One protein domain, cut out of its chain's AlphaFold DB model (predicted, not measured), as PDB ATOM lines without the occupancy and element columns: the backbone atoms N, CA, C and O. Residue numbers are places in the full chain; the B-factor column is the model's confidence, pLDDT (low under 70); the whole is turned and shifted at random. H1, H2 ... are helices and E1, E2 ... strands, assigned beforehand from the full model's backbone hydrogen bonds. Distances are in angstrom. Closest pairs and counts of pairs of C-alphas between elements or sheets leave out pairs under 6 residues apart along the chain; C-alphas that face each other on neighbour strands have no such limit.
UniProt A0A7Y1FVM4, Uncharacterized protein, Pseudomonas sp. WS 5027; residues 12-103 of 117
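What this domain is: This is residues 12 to 103 of the 117 residues of an uncharacterized protein of Pseudomonas sp. WS 5027 (UniProt A0A7Y1FVM4). A strongly twisted sheet of four strands has the long helix H1 packed on one face, with the first part of H1, residues 12 to 20, sticking out as a free arm. The short helix H2 is on the same face, beside the strands near E3 and E4, and the last stretch, residues 90 to 103, loops round to run beside E4. The printed part has 92 residues, with two named helices and four named strands in the order H1, E1, E2, E3, E4, H2; the sheet runs E1, E2, E3, E4, all antiparallel, and the class is mixed, helices and strands. The whole is compact, with a radius of gyration of the C-alphas of 13.3 A, yet elongated in outline by the arm of H1, spanning 45 by 28 by 23 A.

How they stand to each other: The sheet is a meander, each strand the antiparallel neighbour of the one before: E1, residues 42 to 49, E2, residues 52 to 59, E3, residues 64 to 71, and E4, residues 74 to 77. E1 and E2 form a hairpin, with N 45 and O 56 within hydrogen-bond range at 2.8 A. E2 and E3 form a hairpin, with N 55 and O 68 at 2.8 A. E3 and E4 form a hairpin, with N 69 and O 76 at 2.8 A. E1 bends by 55 degrees at residue 46. H1, residues 12 to 37, is on the sheet; its closest C-alphas to E1 are those of Ala 28 and Cys 44, 5.0 A apart. H2, residues 80 to 89, is on the same face, at a height over the sheet of 5.8 A and over none of the strands, but only just: 2 of its C-alphas fall on E4. The closest C-alphas of E3 and H2 are those of Ser 66 and Ala 82, 4.6 A apart. H1, with residues 34 to 37 alone, and H2 only just touch, with 3 pairs of C-alphas within 8 A; the closest are Ser 35 and Ile 85, 6.4 A. Their lines stand at a steep tilt of 68 degrees, only just short of about perpendicular, the same way. E1 and E4 are apart. In H1 and H2 every O i to N i+4 pair is within hydrogen-bond range.

Where its parts are: E1 measures 20.1 A from first to last C-alpha, E2 22.6 A, E3 21.3 A and E4 9.7 A. H1 measures 37.8 A, from C-alpha 12 at (83.280, 5.654, 181.225) to C-alpha 37 at (59.150, 27.592, 162.094). H2 measures 14.4 A and ends at C-alpha 89, (56.514, 23.736, 156.695).

The domain as a whole: The two C-alphas farthest apart are those of Val 12 and Ser 91, 45.4 A. Without residues 12 to 20, which stand free, the body spans 34 by 30 by 23 A. The printed part has no cut, and the five links between named elements are tight. Residues 90 to 103 hold no named element, but residues 101 to 102 pair, parallel, with residues 75 to 76 of E4. The mean pLDDT of the printed part is 90.7; residues 12 to 19 are under 70.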
ATOM      1  N   VAL A  12      83.800   5.900 182.582       60.41
ATOM      2  CA  VAL A  12      83.280   5.654 181.225       60.41
ATOM      3  C   VAL A  12      81.751   5.651 181.223       60.41
ATOM      4  O   VAL A  12      81.138   6.270 180.358       60.41
ATOM      5  N   ALA A  13      81.121   5.026 182.221       60.28
ATOM      6  CA  ALA A  13      79.664   4.993 182.328       60.28
ATOM      7  C   ALA A  13      79.056   6.398 182.506       60.28
ATOM      8  O   ALA A  13      78.057   6.717 181.864       60.28
ATOM      9  N   VAL A  14      79.678   7.261 183.320       63.06
ATOM     10  CA  VAL A  14      79.215   8.647 183.520       63.06
ATOM     11  C   VAL A  14      79.313   9.462 182.227       63.06
ATOM     12  O   VAL A  14      78.351  10.138 181.869       63.06
ATOM     13  N   LEU A  15      80.422   9.360 181.486       62.53
ATOM     14  CA  LEU A  15      80.586  10.057 180.201       62.53
ATOM     15  C   LEU A  15      79.561   9.600 179.153       62.53
ATOM     16  O   LEU A  15      79.006  10.434 178.438       62.53
ATOM     17  N   VAL A  16      79.256   8.300 179.099       64.06
ATOM     18  CA  VAL A  16      78.235   7.752 178.190       64.06
ATOM     19  C   VAL A  16      76.841   8.285 178.536       64.06
ATOM     20  O   VAL A  16      76.119   8.731 177.647       64.06
ATOM     21  N   VAL A  17      76.461   8.298 179.819       63.06
ATOM     22  CA  VAL A  17      75.144   8.802 180.255       63.06
ATOM     23  C   VAL A  17      74.992  10.300 179.976       63.06
ATOM     24  O   VAL A  17      73.935  10.731 179.509       63.06
ATOM     25  N   LEU A  18      76.038  11.093 180.226       65.62
ATOM     26  CA  LEU A  18      76.029  12.530 179.942       65.62
ATOM     27  C   LEU A  18      75.908  12.810 178.439       65.62
ATOM     28  O   LEU A  18      75.087  13.638 178.049       65.62
ATOM     29  N   GLY A  19      76.645  12.075 177.601       61.03
ATOM     30  CA  GLY A  19      76.564  12.220 176.145       61.03
ATOM     31  C   GLY A  19      75.177  11.890 175.582       61.03
ATOM     32  O   GLY A  19      74.685  12.592 174.704       61.03
ATOM     33  N   ILE A  20      74.498  10.870 176.120       70.56
ATOM     34  CA  ILE A  20      73.138  10.510 175.684       70.56
ATOM     35  C   ILE A  20      72.129  11.604 176.050       70.56
ATOM     36  O   ILE A  20      71.279  11.944 175.228       70.56
ATOM     37  N   ARG A  21      72.224  12.180 177.258       73.75
ATOM     38  CA  ARG A  21      71.341  13.284 177.674       73.75
ATOM     39  C   ARG A  21      71.513  14.520 176.798       73.75
ATOM     40  O   ARG A  21      70.515  15.118 176.413       73.75
ATOM     41  N   ASP A  22      72.751  14.875 176.468       78.75
ATOM     42  CA  ASP A  22      73.030  16.029 175.611       78.75
ATOM     43  C   ASP A  22      72.436  15.851 174.205       78.75
ATOM     44  O   ASP A  22      71.761  16.741 173.688       78.75
ATOM     45  N   LEU A  23      72.573  14.653 173.626       81.94
ATOM     46  CA  LEU A  23      71.966  14.318 172.335       81.94
ATOM     47  C   LEU A  23      70.433  14.392 172.372       81.94
ATOM     48  O   LEU A  23      69.825  14.950 171.462       81.94
ATOM     49  N   MET A  24      69.805  13.873 173.431       88.19
ATOM     50  CA  MET A  24      68.350  13.947 173.597       88.19
ATOM     51  C   MET A  24      67.864  15.396 173.714       88.19
ATOM     52  O   MET A  24      66.896  15.762 173.054       88.19
ATOM     53  N   ASN A  25      68.559  16.236 174.483       90.88
ATOM     54  CA  ASN A  25      68.223  17.657 174.596       90.88
ATOM     55  C   ASN A  25      68.409  18.389 173.263       90.88
ATOM     56  O   ASN A  25      67.580  19.211 172.876       90.88
ATOM     57  N   LYS A  26      69.476  18.074 172.524       92.44
ATOM     58  CA  LYS A  26      69.725  18.647 171.200       92.44
ATOM     59  C   LYS A  26      68.601  18.314 170.219       92.44
ATOM     60  O   LYS A  26      68.162  19.200 169.486       92.44
ATOM     61  N   ASP A  27      68.150  17.065 170.209       94.44
ATOM     62  CA  ASP A  27      67.069  16.600 169.342       94.44
ATOM     63  C   ASP A  27      65.712  17.199 169.740       94.44
ATOM     64  O   ASP A  27      64.960  17.636 168.867       94.44
ATOM     65  N   ALA A  28      65.429  17.315 171.042       96.00
ATOM     66  CA  ALA A  28      64.255  18.025 171.550       96.00
ATOM     67  C   ALA A  28      64.239  19.488 171.076       96.00
ATOM     68  O   ALA A  28      63.308  19.904 170.388       96.00
ATOM     69  N   ASN A  29      65.327  20.227 171.315       96.19
ATOM     70  CA  ASN A  29      65.478  21.613 170.863       96.19
ATOM     71  C   ASN A  29      65.377  21.737 169.333       96.19
ATOM     72  O   ASN A  29      64.985  22.773 168.800       96.19
ATOM     73  N   ALA A  30      65.783  20.706 168.586       95.19
ATOM     74  CA  ALA A  30      65.643  20.683 167.136       95.19
ATOM     75  C   ALA A  30      64.171  20.586 166.708       95.19
ATOM     76  O   ALA A  30      63.763  21.333 165.819       95.19
ATOM     77  N   LEU A  31      63.369  19.743 167.364       97.06
ATOM     78  CA  LEU A  31      61.920  19.640 167.134       97.06
ATOM     79  C   LEU A  31      61.148  20.891 167.581       97.06
ATOM     80  O   LEU A  31      60.153  21.264 166.952       97.06
ATOM     81  N   GLU A  32      61.627  21.586 168.612       97.31
ATOM     82  CA  GLU A  32      61.089  22.893 169.000       97.31
ATOM     83  C   GLU A  32      61.279  23.915 167.879       97.31
ATOM     84  O   GLU A  32      60.316  24.570 167.493       97.31
ATOM     85  N   ARG A  33      62.470  23.986 167.265       95.75
ATOM     86  CA  ARG A  33      62.716  24.874 166.110       95.75
ATOM     87  C   ARG A  33      61.850  24.530 164.898       95.75
ATOM     88  O   ARG A  33      61.412  25.432 164.193       95.75
ATOM     89  N   VAL A  34      61.585  23.244 164.656       96.38
ATOM     90  CA  VAL A  34      60.637  22.807 163.610       96.38
ATOM     91  C   VAL A  34      59.246  23.380 163.883       96.38
ATOM     92  O   VAL A  34      58.609  23.934 162.987       96.38
ATOM     93  N   SER A  35      58.781  23.267 165.126       95.88
ATOM     94  CA  SER A  35      57.464  23.759 165.541       95.88
ATOM     95  C   SER A  35      57.390  25.287 165.496       95.88
ATOM     96  O   SER A  35      56.415  25.833 164.977       95.88
ATOM     97  N   ASP A  36      58.444  25.971 165.943       94.88
ATOM     98  CA  ASP A  36      58.576  27.429 165.896       94.88
ATOM     99  C   ASP A  36      58.523  27.944 164.454       94.88
ATOM    100  O   ASP A  36      57.767  28.863 164.136       94.88
ATOM    101  N   ARG A  37      59.207  27.262 163.524       94.19
ATOM    102  CA  ARG A  37      59.150  27.592 162.094       94.19
ATOM    103  C   ARG A  37      57.754  27.399 161.492       94.19
ATOM    104  O   ARG A  37      57.390  28.109 160.556       94.19
ATOM    105  N   ALA A  38      56.962  26.487 162.052       93.12
ATOM    106  CA  ALA A  38      55.544  26.300 161.742       93.12
ATOM    107  C   ALA A  38      54.602  27.232 162.544       93.12
ATOM    108  O   ALA A  38      53.374  27.068 162.495       93.12
ATOM    109  N   GLY A  39      55.153  28.203 163.280       92.56
ATOM    110  CA  GLY A  39      54.421  29.204 164.055       92.56
ATOM    111  C   GLY A  39      53.802  28.664 165.344       92.56
ATOM    112  O   GLY A  39      52.738  29.134 165.745       92.56
ATOM    113  N   ILE A  40      54.398  27.637 165.956       93.44
ATOM    114  CA  ILE A  40      53.903  27.009 167.185       93.44
ATOM    115  C   ILE A  40      55.011  26.958 168.233       93.44
ATOM    116  O   ILE A  40      56.016  26.279 168.051       93.44
ATOM    117  N   GLN A  41      54.783  27.604 169.373       95.25
ATOM    118  CA  GLN A  41      55.675  27.500 170.524       95.25
ATOM    119  C   GLN A  41      55.304  26.295 171.388       95.25
ATOM    120  O   GLN A  41      54.178  26.184 171.884       95.25
ATOM    121  N   VAL A  42      56.267  25.401 171.574       96.69
ATOM    122  CA  VAL A  42      56.139  24.148 172.324       96.69
ATOM    123  C   VAL A  42      57.420  23.889 173.103       96.69
ATOM    124  O   VAL A  42      58.466  24.417 172.742       96.69
ATOM    125  N   ASN A  43      57.323  23.047 174.124       96.88
ATOM    126  CA  ASN A  43      58.468  22.409 174.758       96.88
ATOM    127  C   ASN A  43      58.472  20.948 174.324       96.88
ATOM    128  O   ASN A  43      57.430  20.285 174.409       96.88
ATOM    129  N   CYS A  44      59.607  20.459 173.846       96.94
ATOM    130  CA  CYS A  44      59.748  19.082 173.403       96.94
ATOM    131  C   CYS A  44      60.641  18.285 174.351       96.94
ATOM    132  O   CYS A  44      61.564  18.798 174.974       96.94
ATOM    133  N   GLU A  45      60.393  16.986 174.409       96.25
ATOM    134  CA  GLU A  45      61.246  16.018 175.076       96.25
ATOM    135  C   GLU A  45      61.453  14.807 174.173       96.25
ATOM    136  O   GLU A  45      60.586  14.447 173.372       96.25
ATOM    137  N   ILE A  46      62.612  14.166 174.297       96.06
ATOM    138  CA  ILE A  46      62.851  12.873 173.664       96.06
ATOM    139  C   ILE A  46      62.628  11.791 174.708       96.06
ATOM    140  O   ILE A  46      63.224  11.817 175.782       96.06
ATOM    141  N   THR A  47      61.806  10.808 174.377       94.00
ATOM    142  CA  THR A  47      61.498   9.668 175.234       94.00
ATOM    143  C   THR A  47      61.601   8.358 174.457       94.00
ATOM    144  O   THR A  47      61.778   8.337 173.235       94.00
ATOM    145  N   LYS A  48      61.541   7.238 175.174       93.56
ATOM    146  CA  LYS A  48      61.406   5.909 174.580       93.56
ATOM    147  C   LYS A  48      60.079   5.309 175.009       93.56
ATOM    148  O   LYS A  48      59.866   5.102 176.196       93.56
ATOM    149  N   SER A  49      59.249   4.960 174.034       93.75
ATOM    150  CA  SER A  49      58.015   4.204 174.247       93.75
ATOM    151  C   SER A  49      57.991   3.013 173.302       93.75
ATOM    152  O   SER A  49      58.379   3.121 172.136       93.75
ATOM    153  N   SER A  50      57.604   1.848 173.824       89.12
ATOM    154  CA  SER A  50      57.567   0.582 173.073       89.12
ATOM    155  C   SER A  50      58.886   0.240 172.353       89.12
ATOM    156  O   SER A  50      58.893  -0.268 171.235       89.12
ATOM    157  N   GLY A  51      60.027   0.564 172.973       91.19
ATOM    158  CA  GLY A  51      61.364   0.346 172.400       91.19
ATOM    159  C   GLY A  51      61.755   1.311 171.273       91.19
ATOM    160  O   GLY A  51      62.869   1.226 170.761       91.19
ATOM    161  N   GLN A  52      60.881   2.249 170.912       95.12
ATOM    162  CA  GLN A  52      61.099   3.228 169.854       95.12
ATOM    163  C   GLN A  52      61.369   4.612 170.439       95.12
ATOM    164  O   GLN A  52      60.887   4.939 171.523       95.12
ATOM    165  N   ARG A  53      62.156   5.428 169.731       95.94
ATOM    166  CA  ARG A  53      62.492   6.787 170.165       95.94
ATOM    167  C   ARG A  53      61.447   7.771 169.648       95.94
ATOM    168  O   ARG A  53      61.205   7.841 168.447       95.94
ATOM    169  N   TRP A  54      60.849   8.520 170.564       97.50
ATOM    170  CA  TRP A  54      59.782   9.469 170.287       97.50
ATOM    171  C   TRP A  54      60.183  10.873 170.723       97.50
ATOM    172  O   TRP A  54      60.745  11.050 171.796       97.50
ATOM    173  N   GLY A  55      59.883  11.864 169.892       97.56
ATOM    174  CA  GLY A  55      59.893  13.272 170.244       97.56
ATOM    175  C   GLY A  55      58.475  13.695 170.582       97.56
ATOM    176  O   GLY A  55      57.577  13.573 169.748       97.56
ATOM    177  N   VAL A  56      58.261  14.162 171.799       97.06
ATOM    178  CA  VAL A  56      56.950  14.533 172.324       97.06
ATOM    179  C   VAL A  56      56.985  16.015 172.624       97.06
ATOM    180  O   VAL A  56      57.801  16.464 173.415       97.06
ATOM    181  N   CYS A  57      56.115  16.782 171.981       97.50
ATOM    182  CA  CYS A  57      56.044  18.221 172.163       97.50
ATOM    183  C   CYS A  57      54.704  18.607 172.775       97.50
ATOM    184  O   CYS A  57      53.637  18.151 172.342       97.50
ATOM    185  N   ARG A  58      54.764  19.487 173.768       97.12
ATOM    186  CA  ARG A  58      53.610  20.026 174.482       97.12
ATOM    187  C   ARG A  58      53.589  21.536 174.346       97.12
ATOM    188  O   ARG A  58      54.630  22.186 174.295       97.12
ATOM    189  N   TYR A  59      52.396  22.107 174.293       94.88
ATOM    190  CA  TYR A  59      52.236  23.549 174.418       94.88
ATOM    191  C   TYR A  59      52.728  24.015 175.795       94.88
ATOM    192  O   TYR A  59      52.821  23.230 176.737       94.88
ATOM    193  N   GLN A  60      52.972  25.317 175.941       91.56
ATOM    194  CA  GLN A  60      53.422  25.904 177.211       91.56
ATOM    195  C   GLN A  60      52.448  25.663 178.381       91.56
ATOM    196  O   GLN A  60      52.853  25.653 179.536       91.56
ATOM    197  N   ASN A  61      51.165  25.415 178.093       90.94
ATOM    198  CA  ASN A  61      50.158  25.038 179.090       90.94
ATOM    199  C   ASN A  61      50.145  23.528 179.430       90.94
ATOM    200  O   ASN A  61      49.216  23.067 180.086       90.94
ATOM    201  N   GLY A  62      51.120  22.752 178.947       89.19
ATOM    202  CA  GLY A  62      51.242  21.306 179.166       89.19
ATOM    203  C   GLY A  62      50.377  20.432 178.251       89.19
ATOM    204  O   GLY A  62      50.543  19.208 178.235       89.19
ATOM    205  N   ALA A  63      49.483  21.026 177.454       90.81
ATOM    206  CA  ALA A  63      48.617  20.270 176.558       90.81
ATOM    207  C   ALA A  63      49.427  19.578 175.442       90.81
ATOM    208  O   ALA A  63      50.396  20.155 174.936       90.81
ATOM    209  N   PRO A  64      49.031  18.367 175.016       91.62
ATOM    210  CA  PRO A  64      49.713  17.647 173.948       91.62
ATOM    211  C   PRO A  64      49.645  18.419 172.623       91.62
ATOM    212  O   PRO A  64      48.562  18.811 172.183       91.62
ATOM    213  N   ALA A  65      50.794  18.632 171.976       95.69
ATOM    214  CA  ALA A  65      50.880  19.376 170.719       95.69
ATOM    215  C   ALA A  65      51.216  18.459 169.541       95.69
ATOM    216  O   ALA A  65      50.419  18.330 168.612       95.69
ATOM    217  N   SER A  66      52.369  17.792 169.569       97.56
ATOM    218  CA  SER A  66      52.838  16.950 168.464       97.56
ATOM    219  C   SER A  66      53.679  15.778 168.959       97.56
ATOM    220  O   SER A  66      54.321  15.859 170.002       97.56
ATOM    221  N   ALA A  67      53.639  14.669 168.222       97.56
ATOM    222  CA  ALA A  67      54.428  13.480 168.511       97.56
ATOM    223  C   ALA A  67      55.132  12.988 167.244       97.56
ATOM    224  O   ALA A  67      54.524  12.913 166.170       97.56
ATOM    225  N   TRP A  68      56.403  12.632 167.393       98.12
ATOM    226  CA  TRP A  68      57.323  12.314 166.309       98.12
ATOM    227  C   TRP A  68      58.026  10.994 166.592       98.12
ATOM    228  O   TRP A  68      58.652  10.853 167.635       98.12
ATOM    229  N   LEU A  69      57.969  10.038 165.675       97.81
ATOM    230  CA  LEU A  69      58.740   8.802 165.768       97.81
ATOM    231  C   LEU A  69      60.058   8.968 165.013       97.81
ATOM    232  O   LEU A  69      60.035   9.261 163.821       97.81
ATOM    233  N   ASP A  70      61.188   8.723 165.665       97.25
ATOM    234  CA  ASP A  70      62.481   8.657 164.984       97.25
ATOM    235  C   ASP A  70      62.590   7.359 164.174       97.25
ATOM    236  O   ASP A  70      62.454   6.254 164.715       97.25
ATOM    237  N   ARG A  71      62.841   7.491 162.873       95.69
ATOM    238  CA  ARG A  71      63.218   6.397 161.979       95.69
ATOM    239  C   ARG A  71      64.469   6.812 161.223       95.69
ATOM    240  O   ARG A  71      64.406   7.654 160.330       95.69
ATOM    241  N   ASP A  72      65.595   6.226 161.613       91.56
ATOM    242  CA  ASP A  72      66.892   6.404 160.956       91.56
ATOM    243  C   ASP A  72      67.302   7.883 160.792       91.56
ATOM    244  O   ASP A  72      67.812   8.297 159.750       91.56
ATOM    245  N   GLY A  73      67.064   8.704 161.824       90.38
ATOM    246  CA  GLY A  73      67.424  10.127 161.836       90.38
ATOM    247  C   GLY A  73      66.383  11.046 161.193       90.38
ATOM    248  O   GLY A  73      66.612  12.253 161.086       90.38
ATOM    249  N   THR A  74      65.238  10.497 160.784       96.31
ATOM    250  CA  THR A  74      64.083  11.257 160.302       96.31
ATOM    251  C   THR A  74      62.937  11.164 161.301       96.31
ATOM    252  O   THR A  74      62.520  10.076 161.695       96.31
ATOM    253  N   TRP A  75      62.366  12.309 161.659       97.75
ATOM    254  CA  TRP A  75      61.216  12.390 162.551       97.75
ATOM    255  C   TRP A  75      59.907  12.272 161.767       97.75
ATOM    256  O   TRP A  75      59.512  13.161 161.011       97.75
ATOM    257  N   ILE A  76      59.216  11.154 161.953       98.06
ATOM    258  CA  ILE A  76      57.962  10.836 161.275       98.06
ATOM    259  C   ILE A  76      56.782  11.284 162.132       98.06
ATOM    260  O   ILE A  76      56.683  10.912 163.302       98.06
ATOM    261  N   ALA A  77      55.856  12.044 161.554       97.88
ATOM    262  CA  ALA A  77      54.656  12.498 162.247       97.88
ATOM    263  C   ALA A  77      53.803  11.312 162.744       97.88
ATOM    264  O   ALA A  77      53.342  10.502 161.940       97.88
ATOM    265  N   GLY A  78      53.584  11.226 164.061       96.44
ATOM    266  CA  GLY A  78      52.809  10.153 164.702       96.44
ATOM    267  C   GLY A  78      51.434  10.565 165.226       96.44
ATOM    268  O   GLY A  78      50.670   9.717 165.682       96.44
ATOM    269  N   ASN A  79      51.095  11.855 165.161       96.00
ATOM    270  CA  ASN A  79      49.764  12.365 165.483       96.00
ATOM    271  C   ASN A  79      49.339  13.511 164.542       96.00
ATOM    272  O   ASN A  79      50.125  14.026 163.745       96.00
ATOM    273  N   GLY A  80      48.079  13.948 164.653       95.62
ATOM    274  CA  GLY A  80      47.530  15.012 163.804       95.62
ATOM    275  C   GLY A  80      48.215  16.374 163.969       95.62
ATOM    276  O   GLY A  80      48.262  17.150 163.018       95.62
ATOM    277  N   GLY A  81      48.768  16.676 165.147       95.94
ATOM    278  CA  GLY A  81      49.511  17.916 165.377       95.94
ATOM    279  C   GLY A  81      50.849  17.948 164.639       95.94
ATOM    280  O   GLY A  81      51.151  18.935 163.973       95.94
ATOM    281  N   ALA A  82      51.600  16.845 164.671       97.44
ATOM    282  CA  ALA A  82      52.829  16.694 163.894       97.44
ATOM    283  C   ALA A  82      52.563  16.773 162.381       97.44
ATOM    284  O   ALA A  82      53.288  17.460 161.666       97.44
ATOM    285  N   ILE A  83      51.475  16.162 161.896       97.06
ATOM    286  CA  ILE A  83      51.066  16.266 160.484       97.06
ATOM    287  C   ILE A  83      50.824  17.730 160.093       97.06
ATOM    288  O   ILE A  83      51.384  18.196 159.107       97.06
ATOM    289  N   LYS A  84      50.068  18.485 160.902       96.19
ATOM    290  CA  LYS A  84      49.823  19.916 160.651       96.19
ATOM    291  C   LYS A  84      51.111  20.737 160.613       96.19
ATOM    292  O   LYS A  84      51.182  21.699 159.858       96.19
ATOM    293  N   ILE A  85      52.108  20.391 161.429       96.50
ATOM    294  CA  ILE A  85      53.421  21.049 161.399       96.50
ATOM    295  C   ILE A  85      54.113  20.778 160.059       96.50
ATOM    296  O   ILE A  85      54.533  21.732 159.412       96.50
ATOM    297  N   VAL A  86      54.164  19.522 159.602       96.19
ATOM    298  CA  VAL A  86      54.727  19.171 158.282       96.19
ATOM    299  C   VAL A  86      54.018  19.936 157.159       96.19
ATOM    300  O   VAL A  86      54.680  20.543 156.321       96.19
ATOM    301  N   ASP A  87      52.684  19.983 157.182       95.06
ATOM    302  CA  ASP A  87      51.890  20.693 156.173       95.06
ATOM    303  C   ASP A  87      52.185  22.206 156.165       95.06
ATOM    304  O   ASP A  87      52.263  22.825 155.104       95.06
ATOM    305  N   ARG A  88      52.400  22.822 157.337       94.56
ATOM    306  CA  ARG A  88      52.782  24.241 157.438       94.56
ATOM    307  C   ARG A  88      54.187  24.500 156.910       94.56
ATOM    308  O   ARG A  88      54.397  25.509 156.236       94.56
ATOM    309  N   LEU A  89      55.135  23.602 157.174       93.19
ATOM    310  CA  LEU A  89      56.514  23.736 156.695       93.19
ATOM    311  C   LEU A  89      56.614  23.703 155.169       93.19
ATOM    312  O   LEU A  89      57.517  24.324 154.622       93.19
ATOM    313  N   ALA A  90      55.661  23.076 154.472       89.38
ATOM    314  CA  ALA A  90      55.601  23.114 153.009       89.38
ATOM    315  C   ALA A  90      55.448  24.542 152.440       89.38
ATOM    316  O   ALA A  90      55.775  24.782 151.281       89.38
ATOM    317  N   SER A  91      54.970  25.492 153.251       87.94
ATOM    318  CA  SER A  91      54.844  26.911 152.884       87.94
ATOM    319  C   SER A  91      56.047  27.771 153.291       87.94
ATOM    320  O   SER A  91      56.074  28.972 153.023       87.94
ATOM    321  N   VAL A  92      57.052  27.177 153.940       88.94
ATOM    322  CA  VAL A  92      58.220  27.877 154.474       88.94
ATOM    323  C   VAL A  92      59.409  27.744 153.521       88.94
ATOM    324  O   VAL A  92      59.822  26.644 153.176       88.94
ATOM    325  N   THR A  93      60.007  28.874 153.136       81.00
ATOM    326  CA  THR A  93      61.112  28.916 152.159       81.00
ATOM    327  C   THR A  93      62.474  28.514 152.731       81.00
ATOM    328  O   THR A  93      63.303  27.976 152.006       81.00
ATOM    329  N   ASP A  94      62.726  28.788 154.013       84.50
ATOM    330  CA  ASP A  94      64.018  28.512 154.648       84.50
ATOM    331  C   ASP A  94      63.873  27.479 155.765       84.50
ATOM    332  O   ASP A  94      63.312  27.766 156.830       84.50
ATOM    333  N   LEU A  95      64.377  26.282 155.470       88.12
ATOM    334  CA  LEU A  95      64.403  25.105 156.336       88.12
ATOM    335  C   LEU A  95      65.843  24.699 156.706       88.12
ATOM    336  O   LEU A  95      66.052  23.611 157.249       88.12
ATOM    337  N   GLN A  96      66.851  25.525 156.392       88.81
ATOM    338  CA  GLN A  96      68.241  25.177 156.686       88.81
ATOM    339  C   GLN A  96      68.457  25.019 158.199       88.81
ATOM    340  O   GLN A  96      67.974  25.804 159.010       88.81
ATOM    341  N   GLY A  97      69.188  23.973 158.594       86.56
ATOM    342  CA  GLY A  97      69.488  23.696 160.007       86.56
ATOM    343  C   GLY A  97      68.336  23.082 160.816       86.56
ATOM    344  O   GLY A  97      68.490  22.868 162.027       86.56
ATOM    345  N   LEU A  98      67.204  22.769 160.176       92.56
ATOM    346  CA  LEU A  98      66.144  21.960 160.773       92.56
ATOM    347  C   LEU A  98      66.432  20.462 160.593       92.56
ATOM    348  O   LEU A  98      67.016  20.058 159.584       92.56
ATOM    349  N   PRO A  99      66.044  19.620 161.565       94.62
ATOM    350  CA  PRO A  99      66.093  18.176 161.389       94.62
ATOM    351  C   PRO A  99      65.111  17.744 160.292       94.62
ATOM    352  O   PRO A  99      64.130  18.433 160.004       94.62
ATOM    353  N   SER A 100      65.352  16.573 159.702       94.94
ATOM    354  CA  SER A 100      64.431  16.011 158.714       94.94
ATOM    355  C   SER A 100      63.135  15.584 159.393       94.94
ATOM    356  O   SER A 100      63.151  14.761 160.311       94.94
ATOM    357  N   VAL A 101      62.016  16.135 158.927       96.50
ATOM    358  CA  VAL A 101      60.671  15.782 159.382       96.50
ATOM    359  C   VAL A 101      59.801  15.424 158.189       96.50
ATOM    360  O   VAL A 101      59.922  16.033 157.125       96.50
ATOM    361  N   MET A 102      58.918  14.442 158.342       95.88
ATOM    362  CA  MET A 102      58.002  14.075 157.263       95.88
ATOM    363  C   MET A 102      56.735  13.394 157.760       95.88
ATOM    364  O   MET A 102      56.625  12.935 158.898       95.88
ATOM    365  N   ARG A 103      55.784  13.273 156.838       95.69
ATOM    366  CA  ARG A 103      54.638  12.382 156.952       95.69
ATOM    367  C   ARG A 103      54.908  11.120 156.138       95.69
ATOM    368  O   ARG A 103      55.142  11.202 154.937       95.69
TER     369      ARG A 103